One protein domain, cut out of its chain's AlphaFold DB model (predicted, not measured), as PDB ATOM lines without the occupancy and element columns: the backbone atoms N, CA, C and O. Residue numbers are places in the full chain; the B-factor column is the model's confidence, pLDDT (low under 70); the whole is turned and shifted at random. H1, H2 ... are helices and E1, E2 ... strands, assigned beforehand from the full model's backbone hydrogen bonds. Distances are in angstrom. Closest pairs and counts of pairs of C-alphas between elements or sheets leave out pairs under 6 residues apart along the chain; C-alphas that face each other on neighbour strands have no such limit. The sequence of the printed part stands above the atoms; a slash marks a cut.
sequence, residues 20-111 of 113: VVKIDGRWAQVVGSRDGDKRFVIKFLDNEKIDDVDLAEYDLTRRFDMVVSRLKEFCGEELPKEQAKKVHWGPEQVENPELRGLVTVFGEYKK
ATOM      1  N   VAL A  20     -46.981  45.591  35.947       81.88
ATOM      2  CA  VAL A  20     -47.984  44.704  36.548       81.88
ATOM      3  C   VAL A  20     -48.283  43.547  35.597       81.88
ATOM      4  O   VAL A  20     -48.361  43.699  34.379       81.88
ATOM      5  N   VAL A  21     -48.459  42.357  36.154       82.94
ATOM      6  CA  VAL A  21     -48.769  41.117  35.437       82.94
ATOM      7  C   VAL A  21     -49.912  40.383  36.127       82.94
ATOM      8  O   VAL A  21     -50.237  40.644  37.288       82.94
ATOM      9  N   LYS A  22     -50.530  39.441  35.414       86.38
ATOM     10  CA  LYS A  22     -51.493  38.502  35.993       86.38
ATOM     11  C   LYS A  22     -50.926  37.092  35.882       86.38
ATOM     12  O   LYS A  22     -50.608  36.665  34.781       86.38
ATOM     13  N   ILE A  23     -50.775  36.385  36.996       87.19
ATOM     14  CA  ILE A  23     -50.194  35.038  37.054       87.19
ATOM     15  C   ILE A  23     -51.221  34.101  37.670       87.19
ATOM     16  O   ILE A  23     -51.681  34.341  38.786       87.19
ATOM     17  N   ASP A  24     -51.633  33.075  36.925       87.50
ATOM     18  CA  ASP A  24     -52.681  32.125  37.328       87.50
ATOM     19  C   ASP A  24     -53.959  32.834  37.826       87.50
ATOM     20  O   ASP A  24     -54.597  32.447  38.803       87.50
ATOM     21  N   GLY A  25     -54.322  33.936  37.162       84.75
ATOM     22  CA  GLY A  25     -55.495  34.739  37.507       84.75
ATOM     23  C   GLY A  25     -55.284  35.771  38.625       84.75
ATOM     24  O   GLY A  25     -56.199  36.547  38.902       84.75
ATOM     25  N   ARG A  26     -54.099  35.828  39.242       87.44
ATOM     26  CA  ARG A  26     -53.775  36.729  40.358       87.44
ATOM     27  C   ARG A  26     -52.941  37.910  39.889       87.44
ATOM     28  O   ARG A  26     -51.978  37.738  39.149       87.44
ATOM     29  N   TRP A  27     -53.294  39.107  40.338       87.00
ATOM     30  CA  TRP A  27     -52.534  40.316  40.032       87.00
ATOM     31  C   TRP A  27     -51.226  40.351  40.820       87.00
ATOM     32  O   TRP A  27     -51.228  40.150  42.036       87.00
ATOM     33  N   ALA A  28     -50.125  40.649  40.139       87.94
ATOM     34  CA  ALA A  28     -48.809  40.795  40.738       87.94
ATOM     35  C   ALA A  28     -48.055  41.978  40.121       87.94
ATOM     36  O   ALA A  28     -48.247  42.310  38.955       87.94
ATOM     37  N   GLN A  29     -47.199  42.612  40.908       85.94
ATOM     38  CA  GLN A  29     -46.274  43.645  40.457       85.94
ATOM     39  C   GLN A  29     -44.870  43.057  40.361       85.94
ATOM     40  O   GLN A  29     -44.444  42.342  41.264       85.94
ATOM     41  N   VAL A  30     -44.141  43.384  39.301       82.19
ATOM     42  CA  VAL A  30     -42.715  43.079  39.203       82.19
ATOM     43  C   VAL A  30     -41.957  44.074  40.088       82.19
ATOM     44  O   VAL A  30     -42.124  45.288  39.980       82.19
ATOM     45  N   VAL A  31     -41.153  43.562  41.014       81.75
ATOM     46  CA  VAL A  31     -40.361  44.360  41.969       81.75
ATOM     47  C   VAL A  31     -38.858  44.125  41.810       81.75
ATOM     48  O   VAL A  31     -38.055  44.623  42.588       81.75
ATOM     49  N   GLY A  32     -38.464  43.360  40.796       76.81
ATOM     50  CA  GLY A  32     -37.074  43.170  40.423       76.81
ATOM     51  C   GLY A  32     -36.910  42.088  39.365       76.81
ATOM     52  O   GLY A  32     -37.801  41.271  39.129       76.81
ATOM     53  N   SER A  33     -35.736  42.058  38.754       72.44
ATOM     54  CA  SER A  33     -35.271  40.947  37.928       72.44
ATOM     55  C   SER A  33     -33.964  40.427  38.502       72.44
ATOM     56  O   SER A  33     -33.069  41.216  38.803       72.44
ATOM     57  N   ARG A  34     -33.824  39.106  38.627       68.38
ATOM     58  CA  ARG A  34     -32.514  38.514  38.891       68.38
ATOM     59  C   ARG A  34     -31.783  38.387  37.558       68.38
ATOM     60  O   ARG A  34     -32.201  37.622  36.687       68.38
ATOM     61  N   ASP A  35     -30.729  39.180  37.392       55.12
ATOM     62  CA  ASP A  35     -29.873  39.148  36.207       55.12
ATOM     63  C   ASP A  35     -29.344  37.723  35.967       55.12
ATOM     64  O   ASP A  35     -28.822  37.084  36.881       55.12
ATOM     65  N   GLY A  36     -29.504  37.214  34.740       59.88
ATOM     66  CA  GLY A  36     -28.991  35.908  34.302       59.88
ATOM     67  C   GLY A  36     -30.034  34.808  34.063       59.88
ATOM     68  O   GLY A  36     -29.870  34.052  33.108       59.88
ATOM     69  N   ASP A  37     -31.133  34.754  34.828       59.50
ATOM     70  CA  ASP A  37     -32.019  33.567  34.852       59.50
ATOM     71  C   ASP A  37     -33.460  33.797  34.365       59.50
ATOM     72  O   ASP A  37     -34.297  32.911  34.495       59.50
ATOM     73  N   LYS A  38     -33.802  34.975  33.815       64.56
ATOM     74  CA  LYS A  38     -35.200  35.343  33.460       64.56
ATOM     75  C   LYS A  38     -36.200  35.190  34.625       64.56
ATOM     76  O   LYS A  38     -37.412  35.162  34.406       64.56
ATOM     77  N   ARG A  39     -35.694  35.125  35.858       75.31
ATOM     78  CA  ARG A  39     -36.488  35.096  37.082       75.31
ATOM     79  C   ARG A  39     -36.843  36.513  37.484       75.31
ATOM     80  O   ARG A  39     -35.972  37.380  37.601       75.31
ATOM     81  N   PHE A  40     -38.127  36.726  37.707       81.31
ATOM     82  CA  PHE A  40     -38.668  37.990  38.164       81.31
ATOM     83  C   PHE A  40     -39.043  37.851  39.630       81.31
ATOM     84  O   PHE A  40     -39.685  36.882  40.034       81.31
ATOM     85  N   VAL A  41     -38.651  38.842  40.420       85.31
ATOM     86  CA  VAL A  41     -39.164  38.988  41.775       85.31
ATOM     87  C   VAL A  41     -40.507  39.679  41.638       85.31
ATOM     88  O   VAL A  41     -40.588  40.789  41.104       85.31
ATOM     89  N   ILE A  42     -41.570  39.019  42.080       87.12
ATOM     90  CA  ILE A  42     -42.926  39.550  41.989       87.12
ATOM     91  C   ILE A  42     -43.533  39.720  43.376       87.12
ATOM     92  O   ILE A  42     -43.285  38.932  44.284       87.12
ATOM     93  N   LYS A  43     -44.388  40.726  43.527       88.25
ATOM     94  CA  LYS A  43     -45.258  40.914  44.685       88.25
ATOM     95  C   LYS A  43     -46.697  40.659  44.260       88.25
ATOM     96  O   LYS A  43     -47.252  41.425  43.475       88.25
ATOM     97  N   PHE A  44     -47.327  39.619  44.796       89.31
ATOM     98  CA  PHE A  44     -48.758  39.397  44.592       89.31
ATOM     99  C   PHE A  44     -49.558  40.491  45.297       89.31
ATOM    100  O   PHE A  44     -49.375  40.740  46.487       89.31
ATOM    101  N   LEU A  45     -50.462  41.157  44.583       86.81
ATOM    102  CA  LEU A  45     -51.227  42.269  45.148       86.81
ATOM    103  C   LEU A  45     -52.305  41.763  46.116       86.81
ATOM    104  O   LEU A  45     -52.613  42.424  47.105       86.81
ATOM    105  N   ASP A  46     -52.852  40.563  45.901       85.69
ATOM    106  CA  ASP A  46     -53.935  40.053  46.743       85.69
ATOM    107  C   ASP A  46     -53.510  39.832  48.200       85.69
ATOM    108  O   ASP A  46     -54.260  40.209  49.105       85.69
ATOM    109  N   ASN A  47     -52.295  39.330  48.424       87.19
ATOM    110  CA  ASN A  47     -51.782  38.960  49.744       87.19
ATOM    111  C   ASN A  47     -50.455  39.644  50.124       87.19
ATOM    112  O   ASN A  47     -49.920  39.359  51.188       87.19
ATOM    113  N   GLU A  48     -49.924  40.512  49.261       85.44
ATOM    114  CA  GLU A  48     -48.663  41.243  49.439       85.44
ATOM    115  C   GLU A  48     -47.412  40.372  49.603       85.44
ATOM    116  O   GLU A  48     -46.339  40.887  49.918       85.44
ATOM    117  N   LYS A  49     -47.526  39.068  49.330       86.94
ATOM    118  CA  LYS A  49     -46.415  38.125  49.397       86.94
ATOM    119  C   LYS A  49     -45.465  38.362  48.223       86.94
ATOM    120  O   LYS A  49     -45.908  38.462  47.076       86.94
ATOM    121  N   ILE A  50     -44.172  38.392  48.524       86.56
ATOM    122  CA  ILE A  50     -43.100  38.404  47.530       86.56
ATOM    123  C   ILE A  50     -42.728  36.957  47.191       86.56
ATOM    124  O   ILE A  50     -42.633  36.111  48.083       86.56
ATOM    125  N   ASP A  51     -42.562  36.671  45.906       86.44
ATOM    126  CA  ASP A  51     -42.164  35.361  45.400       86.44
ATOM    127  C   ASP A  51     -41.167  35.514  44.242       86.44
ATOM    128  O   ASP A  51     -41.205  36.496  43.495       86.44
ATOM    129  N   ASP A  52     -40.277  34.536  44.095       86.50
ATOM    130  CA  ASP A  52     -39.354  34.444  42.964       86.50
ATOM    131  C   ASP A  52     -40.015  33.570  41.896       86.50
ATOM    132  O   ASP A  52     -40.130  32.354  42.059       86.50
ATOM    133  N   VAL A  53     -40.458  34.185  40.799       82.00
ATOM    134  CA  VAL A  53     -41.151  33.479  39.721       82.00
ATOM    135  C   VAL A  53     -40.286  33.408  38.475       82.00
ATOM    136  O   VAL A  53     -39.842  34.419  37.927       82.00
ATOM    137  N   ASP A  54     -40.082  32.185  37.999       83.50
ATOM    138  CA  ASP A  54     -39.514  31.930  36.686       83.50
ATOM    139  C   ASP A  54     -40.621  32.042  35.631       83.50
ATOM    140  O   ASP A  54     -41.413  31.121  35.441       83.50
ATOM    141  N   LEU A  55     -40.702  33.187  34.943       75.00
ATOM    142  CA  LEU A  55     -41.710  33.387  33.897       75.00
ATOM    143  C   LEU A  55     -41.528  32.425  32.711       75.00
ATOM    144  O   LEU A  55     -42.459  32.293  31.922       75.00
ATOM    145  N   ALA A  56     -40.385  31.739  32.572       77.62
ATOM    146  CA  ALA A  56     -40.214  30.710  31.547       77.62
ATOM    147  C   ALA A  56     -41.025  29.433  31.837       77.62
ATOM    148  O   ALA A  56     -41.278  28.664  30.912       77.62
ATOM    149  N   GLU A  57     -41.460  29.215  33.083       83.00
ATOM    150  CA  GLU A  57     -42.360  28.113  33.458       83.00
ATOM    151  C   GLU A  57     -43.840  28.415  33.168       83.00
ATOM    152  O   GLU A  57     -44.709  27.578  33.423       83.00
ATOM    153  N   TYR A  58     -44.142  29.610  32.656       84.12
ATOM    154  CA  TYR A  58     -45.497  30.064  32.390       84.12
ATOM    155  C   TYR A  58     -45.694  30.381  30.911       84.12
ATOM    156  O   TYR A  58     -44.864  31.019  30.266       84.12
ATOM    157  N   ASP A  59     -46.867  30.027  30.398       82.56
ATOM    158  CA  ASP A  59     -47.291  30.427  29.067       82.56
ATOM    159  C   ASP A  59     -47.926  31.815  29.113       82.56
ATOM    160  O   ASP A  59     -48.862  32.077  29.877       82.56
ATOM    161  N   LEU A  60     -47.448  32.713  28.248       80.19
ATOM    162  CA  LEU A  60     -48.102  33.993  27.996       80.19
ATOM    163  C   LEU A  60     -49.416  33.748  27.241       80.19
ATOM    164  O   LEU A  60     -49.454  33.662  26.016       80.19
ATOM    165  N   THR A  61     -50.510  33.651  27.990       82.31
ATOM    166  CA  THR A  61     -51.854  33.395  27.449       82.31
ATOM    167  C   THR A  61     -52.501  34.631  26.838       82.31
ATOM    168  O   THR A  61     -53.328  34.521  25.933       82.31
ATOM    169  N   ARG A  62     -52.118  35.822  27.307       73.69
ATOM    170  CA  ARG A  62     -52.597  37.093  26.768       73.69
ATOM    171  C   ARG A  62     -51.492  38.128  26.860       73.69
ATOM    172  O   ARG A  62     -51.105  38.523  27.957       73.69
ATOM    173  N   ARG A  63     -50.999  38.585  25.709       69.44
ATOM    174  CA  ARG A  63     -50.122  39.754  25.647       69.44
ATOM    175  C   ARG A  63     -50.987  41.002  25.665       69.44
ATOM    176  O   ARG A  63     -51.927  41.113  24.881       69.44
ATOM    177  N   PHE A  64     -50.658  41.930  26.546       63.97
ATOM    178  CA  PHE A  64     -51.159  43.284  26.428       63.97
ATOM    179  C   PHE A  64     -50.086  44.046  25.661       63.97
ATOM    180  O   PHE A  64     -48.909  43.984  26.020       63.97
ATOM    181  N   ASP A  65     -50.447  44.655  24.529       55.38
ATOM    182  CA  ASP A  65     -49.507  45.529  23.833       55.38
ATOM    183  C   ASP A  65     -48.974  46.534  24.859       55.38
ATOM    184  O   ASP A  65     -49.756  47.065  25.649       55.38
ATOM    185  N   MET A  66     -47.648  46.709  24.915       46.94
ATOM    186  CA  MET A  66     -46.984  47.626  25.846       46.94
ATOM    187  C   MET A  66     -47.467  49.039  25.547       46.94
ATOM    188  O   MET A  66     -46.887  49.758  24.735       46.94
ATOM    189  N   VAL A  67     -48.571  49.420  26.167       45.41
ATOM    190  CA  VAL A  67     -49.145  50.739  26.030       45.41
ATOM    191  C   VAL A  67     -49.044  51.388  27.394       45.41
ATOM    192  O   VAL A  67     -49.741  51.018  28.335       45.41
ATOM    193  N   VAL A  68     -48.156  52.377  27.480       45.19
ATOM    194  CA  VAL A  68     -48.139  53.358  28.564       45.19
ATOM    195  C   VAL A  68     -49.466  54.105  28.475       45.19
ATOM    196  O   VAL A  68     -49.654  54.998  27.650       45.19
ATOM    197  N   SER A  69     -50.459  53.665  29.233       44.59
ATOM    198  CA  SER A  69     -51.786  54.268  29.241       44.59
ATOM    199  C   SER A  69     -52.416  54.135  30.611       44.59
ATOM    200  O   SER A  69     -52.056  53.273  31.404       44.59
ATOM    201  N   ARG A  70     -53.331  55.061  30.899       47.44
ATOM    202  CA  ARG A  70     -53.987  55.205  32.199       47.44
ATOM    203  C   ARG A  70     -54.575  53.852  32.653       47.44
ATOM    204  O   ARG A  70     -55.306  53.242  31.886       47.44
ATOM    205  N   LEU A  71     -54.369  53.446  33.913       46.06
ATOM    206  CA  LEU A  71     -54.847  52.224  34.588       46.06
ATOM    207  C   LEU A  71     -56.357  52.054  34.449       46.06
ATOM    208  O   LEU A  71     -56.883  50.960  34.593       46.06
ATOM    209  N   LYS A  72     -57.047  53.167  34.197       40.12
ATOM    210  CA  LYS A  72     -58.482  53.235  33.949       40.12
ATOM    211  C   LYS A  72     -58.909  52.748  32.564       40.12
ATOM    212  O   LYS A  72     -60.098  52.537  32.373       40.12
ATOM    213  N   GLU A  73     -58.004  52.629  31.595       39.22
ATOM    214  CA  GLU A  73     -58.374  52.483  30.181       39.22
ATOM    215  C   GLU A  73     -57.742  51.289  29.453       39.22
ATOM    216  O   GLU A  73     -58.053  51.100  28.279       39.22
ATOM    217  N   PHE A  74     -56.938  50.430  30.098       43.62
ATOM    218  CA  PHE A  74     -56.343  49.274  29.405       43.62
ATOM    219  C   PHE A  74     -56.876  47.892  29.822       43.62
ATOM    220  O   PHE A  74     -57.108  47.601  30.991       43.62
ATOM    221  N   CYS A  75     -57.013  47.036  28.795       41.16
ATOM    222  CA  CYS A  75     -57.108  45.566  28.807       41.16
ATOM    223  C   CYS A  75     -58.474  44.884  28.998       41.16
ATOM    224  O   CYS A  75     -58.537  43.650  28.979       41.16
ATOM    225  N   GLY A  76     -59.578  45.629  29.092       44.84
ATOM    226  CA  GLY A  76     -60.922  45.043  29.237       44.84
ATOM    227  C   GLY A  76     -61.174  44.377  30.598       44.84
ATOM    228  O   GLY A  76     -62.249  43.825  30.811       44.84
ATOM    229  N   GLU A  77     -60.210  44.462  31.517       51.97
ATOM    230  CA  GLU A  77     -60.346  44.079  32.917       51.97
ATOM    231  C   GLU A  77     -59.617  45.138  33.758       51.97
ATOM    232  O   GLU A  77     -58.393  45.242  33.719       51.97
ATOM    233  N   GLU A  78     -60.385  45.988  34.445       63.66
ATOM    234  CA  GLU A  78     -59.850  47.042  35.315       63.66
ATOM    235  C   GLU A  78     -59.160  46.391  36.524       63.66
ATOM    236  O   GLU A  78     -59.755  45.532  37.182       63.66
ATOM    237  N   LEU A  79     -57.926  46.806  36.849       69.69
ATOM    238  CA  LEU A  79     -57.296  46.425  38.115       69.69
ATOM    239  C   LEU A  79     -58.224  46.879  39.255       69.69
ATOM    240  O   LEU A  79     -58.449  48.086  39.397       69.69
ATOM    241  N   PRO A  80     -58.759  45.965  40.090       75.62
ATOM    242  CA  PRO A  80     -59.719  46.350  41.112       75.62
ATOM    243  C   PRO A  80     -59.134  47.427  42.024       75.62
ATOM    244  O   PRO A  80     -57.982  47.323  42.449       75.62
ATOM    245  N   LYS A  81     -59.930  48.444  42.377       74.12
ATOM    246  CA  LYS A  81     -59.472  49.585  43.197       74.12
ATOM    247  C   LYS A  81     -58.759  49.171  44.487       74.12
ATOM    248  O   LYS A  81     -57.875  49.886  44.946       74.12
ATOM    249  N   GLU A  82     -59.145  48.044  45.083       79.00
ATOM    250  CA  GLU A  82     -58.498  47.504  46.283       79.00
ATOM    251  C   GLU A  82     -57.082  46.982  46.013       79.00
ATOM    252  O   GLU A  82     -56.191  47.216  46.823       79.00
ATOM    253  N   GLN A  83     -56.856  46.350  44.860       76.94
ATOM    254  CA  GLN A  83     -55.532  45.896  44.428       76.94
ATOM    255  C   GLN A  83     -54.667  47.075  43.976       76.94
ATOM    256  O   GLN A  83     -53.491  47.147  44.317       76.94
ATOM    257  N   ALA A  84     -55.264  48.061  43.297       74.25
ATOM    258  CA  ALA A  84     -54.573  49.276  42.866       74.25
ATOM    259  C   ALA A  84     -53.964  50.076  44.036       74.25
ATOM    260  O   ALA A  84     -52.935  50.723  43.872       74.25
ATOM    261  N   LYS A  85     -54.563  50.011  45.234       75.12
ATOM    262  CA  LYS A  85     -54.011  50.634  46.451       75.12
ATOM    263  C   LYS A  85     -52.741  49.952  46.972       75.12
ATOM    264  O   LYS A  85     -52.021  50.577  47.742       75.12
ATOM    265  N   LYS A  86     -52.494  48.698  46.589       78.94
ATOM    266  CA  LYS A  86     -51.374  47.871  47.068       78.94
ATOM    267  C   LYS A  86     -50.173  47.856  46.121       78.94
ATOM    268  O   LYS A  86     -49.131  47.300  46.473       78.94
ATOM    269  N   VAL A  87     -50.326  48.455  44.937       78.50
ATOM    270  CA  VAL A  87     -49.227  48.697  43.997       78.50
ATOM    271  C   VAL A  87     -48.216  49.624  44.665       78.50
ATOM    272  O   VAL A  87     -48.582  50.676  45.192       78.50
ATOM    273  N   HIS A  88     -46.951  49.218  44.654       78.25
ATOM    274  CA  HIS A  88     -45.852  50.058  45.092       78.25
ATOM    275  C   HIS A  88     -45.567  51.104  44.014       78.25
ATOM    276  O   HIS A  88     -45.298  50.767  42.860       78.25
ATOM    277  N   TRP A  89     -45.650  52.375  44.393       74.81
ATOM    278  CA  TRP A  89     -45.462  53.501  43.486       74.81
ATOM    279  C   TRP A  89     -44.014  53.967  43.526       74.81
ATOM    280  O   TRP A  89     -43.487  54.218  44.607       74.81
ATOM    281  N   GLY A  90     -43.406  54.126  42.351       71.56
ATOM    282  CA  GLY A  90     -42.117  54.794  42.231       71.56
ATOM    283  C   GLY A  90     -42.183  56.248  42.725       71.56
ATOM    284  O   GLY A  90     -43.274  56.826  42.809       71.56
ATOM    285  N   PRO A  91     -41.029  56.864  43.039       71.75
ATOM    286  CA  PRO A  91     -40.962  58.212  43.609       71.75
ATOM    287  C   PRO A  91     -41.703  59.249  42.752       71.75
ATOM    288  O   PRO A  91     -42.472  60.050  43.278       71.75
ATOM    289  N   GLU A  92     -41.603  59.150  41.426       71.56
ATOM    290  CA  GLU A  92     -42.271  60.067  40.499       71.56
ATOM    291  C   GLU A  92     -43.811  60.013  40.600       71.56
ATOM    292  O   GLU A  92     -44.474  61.047  40.544       71.56
ATOM    293  N   GLN A  93     -44.397  58.828  40.806       74.12
ATOM    294  CA  GLN A  93     -45.845  58.618  40.973       74.12
ATOM    295  C   GLN A  93     -46.327  58.938  42.398       74.12
ATOM    296  O   GLN A  93     -47.522  59.187  42.627       74.12
ATOM    297  N   VAL A  94     -45.418  58.902  43.376       75.12
ATOM    298  CA  VAL A  94     -45.674  59.408  44.728       75.12
ATOM    299  C   VAL A  94     -45.804  60.928  44.681       75.12
ATOM    300  O   VAL A  94     -46.796  61.448  45.193       75.12
ATOM    301  N   GLU A  95     -44.869  61.607  44.011       77.44
ATOM    302  CA  GLU A  95     -44.849  63.065  43.835       77.44
ATOM    303  C   GLU A  95     -45.949  63.567  42.890       77.44
ATOM    304  O   GLU A  95     -46.535  64.623  43.131       77.44
ATOM    305  N   ASN A  96     -46.295  62.786  41.863       77.88
ATOM    306  CA  ASN A  96     -47.310  63.130  40.867       77.88
ATOM    307  C   ASN A  96     -48.402  62.041  40.809       77.88
ATOM    308  O   ASN A  96     -48.339  61.126  39.983       77.88
ATOM    309  N   PRO A  97     -49.451  62.119  41.654       74.31
ATOM    310  CA  PRO A  97     -50.499  61.097  41.726       74.31
ATOM    311  C   PRO A  97     -51.264  60.864  40.418       74.31
ATOM    312  O   PRO A  97     -51.840  59.795  40.224       74.31
ATOM    313  N   GLU A  98     -51.279  61.839  39.509       72.44
ATOM    314  CA  GLU A  98     -51.847  61.702  38.162       72.44
ATOM    315  C   GLU A  98     -51.125  60.647  37.310       72.44
ATOM    316  O   GLU A  98     -51.758  59.967  36.497       72.44
ATOM    317  N   LEU A  99     -49.830  60.435  37.567       67.38
ATOM    318  CA  LEU A  99     -49.011  59.418  36.913       67.38
ATOM    319  C   LEU A  99     -49.274  58.017  37.460       67.38
ATOM    320  O   LEU A  99     -48.863  57.048  36.833       67.38
ATOM    321  N   ARG A 100     -50.019  57.867  38.566       68.81
ATOM    322  CA  ARG A 100     -50.469  56.542  39.033       68.81
ATOM    323  C   ARG A 100     -51.384  55.868  38.025       68.81
ATOM    324  O   ARG A 100     -51.543  54.661  38.057       68.81
ATOM    325  N   GLY A 101     -51.971  56.630  37.102       60.00
ATOM    326  CA  GLY A 101     -52.605  56.049  35.933       60.00
ATOM    327  C   GLY A 101     -51.613  55.314  35.025       60.00
ATOM    328  O   GLY A 101     -51.991  54.354  34.397       60.00
ATOM    329  N   LEU A 102     -50.352  55.692  34.915       60.50
ATOM    330  CA  LEU A 102     -49.470  55.213  33.845       60.50
ATOM    331  C   LEU A 102     -48.712  53.926  34.221       60.50
ATOM    332  O   LEU A 102     -47.491  53.877  34.132       60.50
ATOM    333  N   VAL A 103     -49.432  52.890  34.657       63.25
ATOM    334  CA  VAL A 103     -48.862  51.559  34.943       63.25
ATOM    335  C   VAL A 103     -48.892  50.713  33.679       63.25
ATOM    336  O   VAL A 103     -49.913  50.656  32.993       63.25
ATOM    337  N   THR A 104     -47.793  50.017  33.394       64.38
ATOM    338  CA  THR A 104     -47.713  49.116  32.241       64.38
ATOM    339  C   THR A 104     -48.145  47.720  32.673       64.38
ATOM    340  O   THR A 104     -47.524  47.108  33.541       64.38
ATOM    341  N   VAL A 105     -49.216  47.194  32.073       66.81
ATOM    342  CA  VAL A 105     -49.610  45.792  32.266       66.81
ATOM    343  C   VAL A 105     -48.996  44.958  31.142       66.81
ATOM    344  O   VAL A 105     -49.296  45.203  29.980       66.81
ATOM    345  N   PHE A 106     -48.137  43.985  31.459       66.38
ATOM    346  CA  PHE A 106     -47.353  43.260  30.438       66.38
ATOM    347  C   PHE A 106     -48.077  42.049  29.848       66.38
ATOM    348  O   PHE A 106     -47.993  41.788  28.646       66.38
ATOM    349  N   GLY A 107     -48.779  41.277  30.676       74.69
ATOM    350  CA  GLY A 107     -49.422  40.056  30.203       74.69
ATOM    351  C   GLY A 107     -50.120  39.239  31.280       74.69
ATOM    352  O   GLY A 107     -49.908  39.441  32.478       74.69
ATOM    353  N   GLU A 108     -50.952  38.307  30.820       84.56
ATOM    354  CA  GLU A 108     -51.501  37.214  31.621       84.56
ATOM    355  C   GLU A 108     -50.738  35.920  31.330       84.56
ATOM    356  O   GLU A 108     -50.705  35.434  30.194       84.56
ATOM    357  N   TYR A 109     -50.165  35.358  32.383       86.19
ATOM    358  CA  TYR A 109     -49.352  34.157  32.402       86.19
ATOM    359  C   TYR A 109     -50.098  33.040  33.138       86.19
ATOM    360  O   TYR A 109     -50.711  33.284  34.183       86.19
ATOM    361  N   LYS A 110     -50.051  31.815  32.614       87.81
ATOM    362  CA  LYS A 110     -50.606  30.622  33.278       87.81
ATOM    363  C   LYS A 110     -49.628  29.468  33.219       87.81
ATOM    364  O   LYS A 110     -48.897  29.349  32.238       87.81
ATOM    365  N   LYS A 111     -49.633  28.608  34.237       84.81
ATOM    366  CA  LYS A 111     -48.900  27.342  34.138       84.81
ATOM    367  C   LYS A 111     -49.461  26.485  32.993       84.81
ATOM    368  O   LYS A 111     -50.687  26.409  32.864       84.81
TER     369      LYS A 111
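AT A GLANCE: This is residues 20 to 111 of the 113 residues of an uncharacterized protein of Parcubacteria group bacterium LiPW_15 (UniProt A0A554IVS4). A single six-strand sheet, strongly twisted and curled into an open, half-rolled barrel, makes the main body; its edge strands E4 and E5 do not close on each other. Short helices H2 and H3 form a small corner beyond the end where E6 begins, and the long loop of residues 64 to 80 leads from E5 to the short helix H1. The 92 printed residues hold E1 E2 E3 E4 E5 H1 H2 H3 E6 along the chain, class mixed, helices and strands; the sheet is mixed, in the order E4 E3 E2 E1 E6 E5. The whole is compact, with a radius of gyration of the C-alphas of 13.0 A, and spans 35 by 27 by 24 A.

HOW THE PARTS SIT: E1, residues 20 to 23, is parallel to E6, residues 104 to 110, at 8 degrees, with N 22 and O 107 3.0 A apart. E2, residues 26 to 34, is antiparallel to E1, with N 21 and O 28 at 2.8 A, and bends by 67 degrees at residue 31. E3, residues 39 to 44, pairs antiparallel with E2, N 43 and O 29 at 2.8 A, and E4, residues 50 to 54, with E3, N 42 and O 51 at 2.9 A. E1 to E4 form a meander, each strand the antiparallel neighbour of the one before, in three hairpins. E5, residues 59 to 63, is antiparallel to E6, N 61 and O 108 at 2.8 A. H1, residues 81 to 84, is only just not on the sheet, with 4 pairs of C-alphas within 10 A. H2, residues 91 to 95, and H3, residues 97 to 101, are not on it; they touch only at the corner, closest at the C-alphas of Gln 93 and Leu 99, 5.2 A. The O i to N i+4 pair is within hydrogen-bond range in H2; H3 has 0 of 1 but 2 of 2 O i to N i+3 pairs, and H1 is too short for an i+4 pair.

IN THESE COORDINATES: C-alpha 20 of E1 is at (-47.984, 44.704, 36.548) and C-alpha 110 of E6 at (-50.606, 30.622, 33.278). From first to last C-alpha E2 measures 21.4 A, E6 18.7 A, E3 15.0 A and E4 13.1 A.

THE WHOLE: The C-alphas of Glu 95 and Lys 111, the two farthest apart, are 37.2 A apart. The printed part has no cut, and the link from E5 to H1 is long. The model's pLDDT is under 70 at residues 34 to 38, 63 to 79 and 99 to 106.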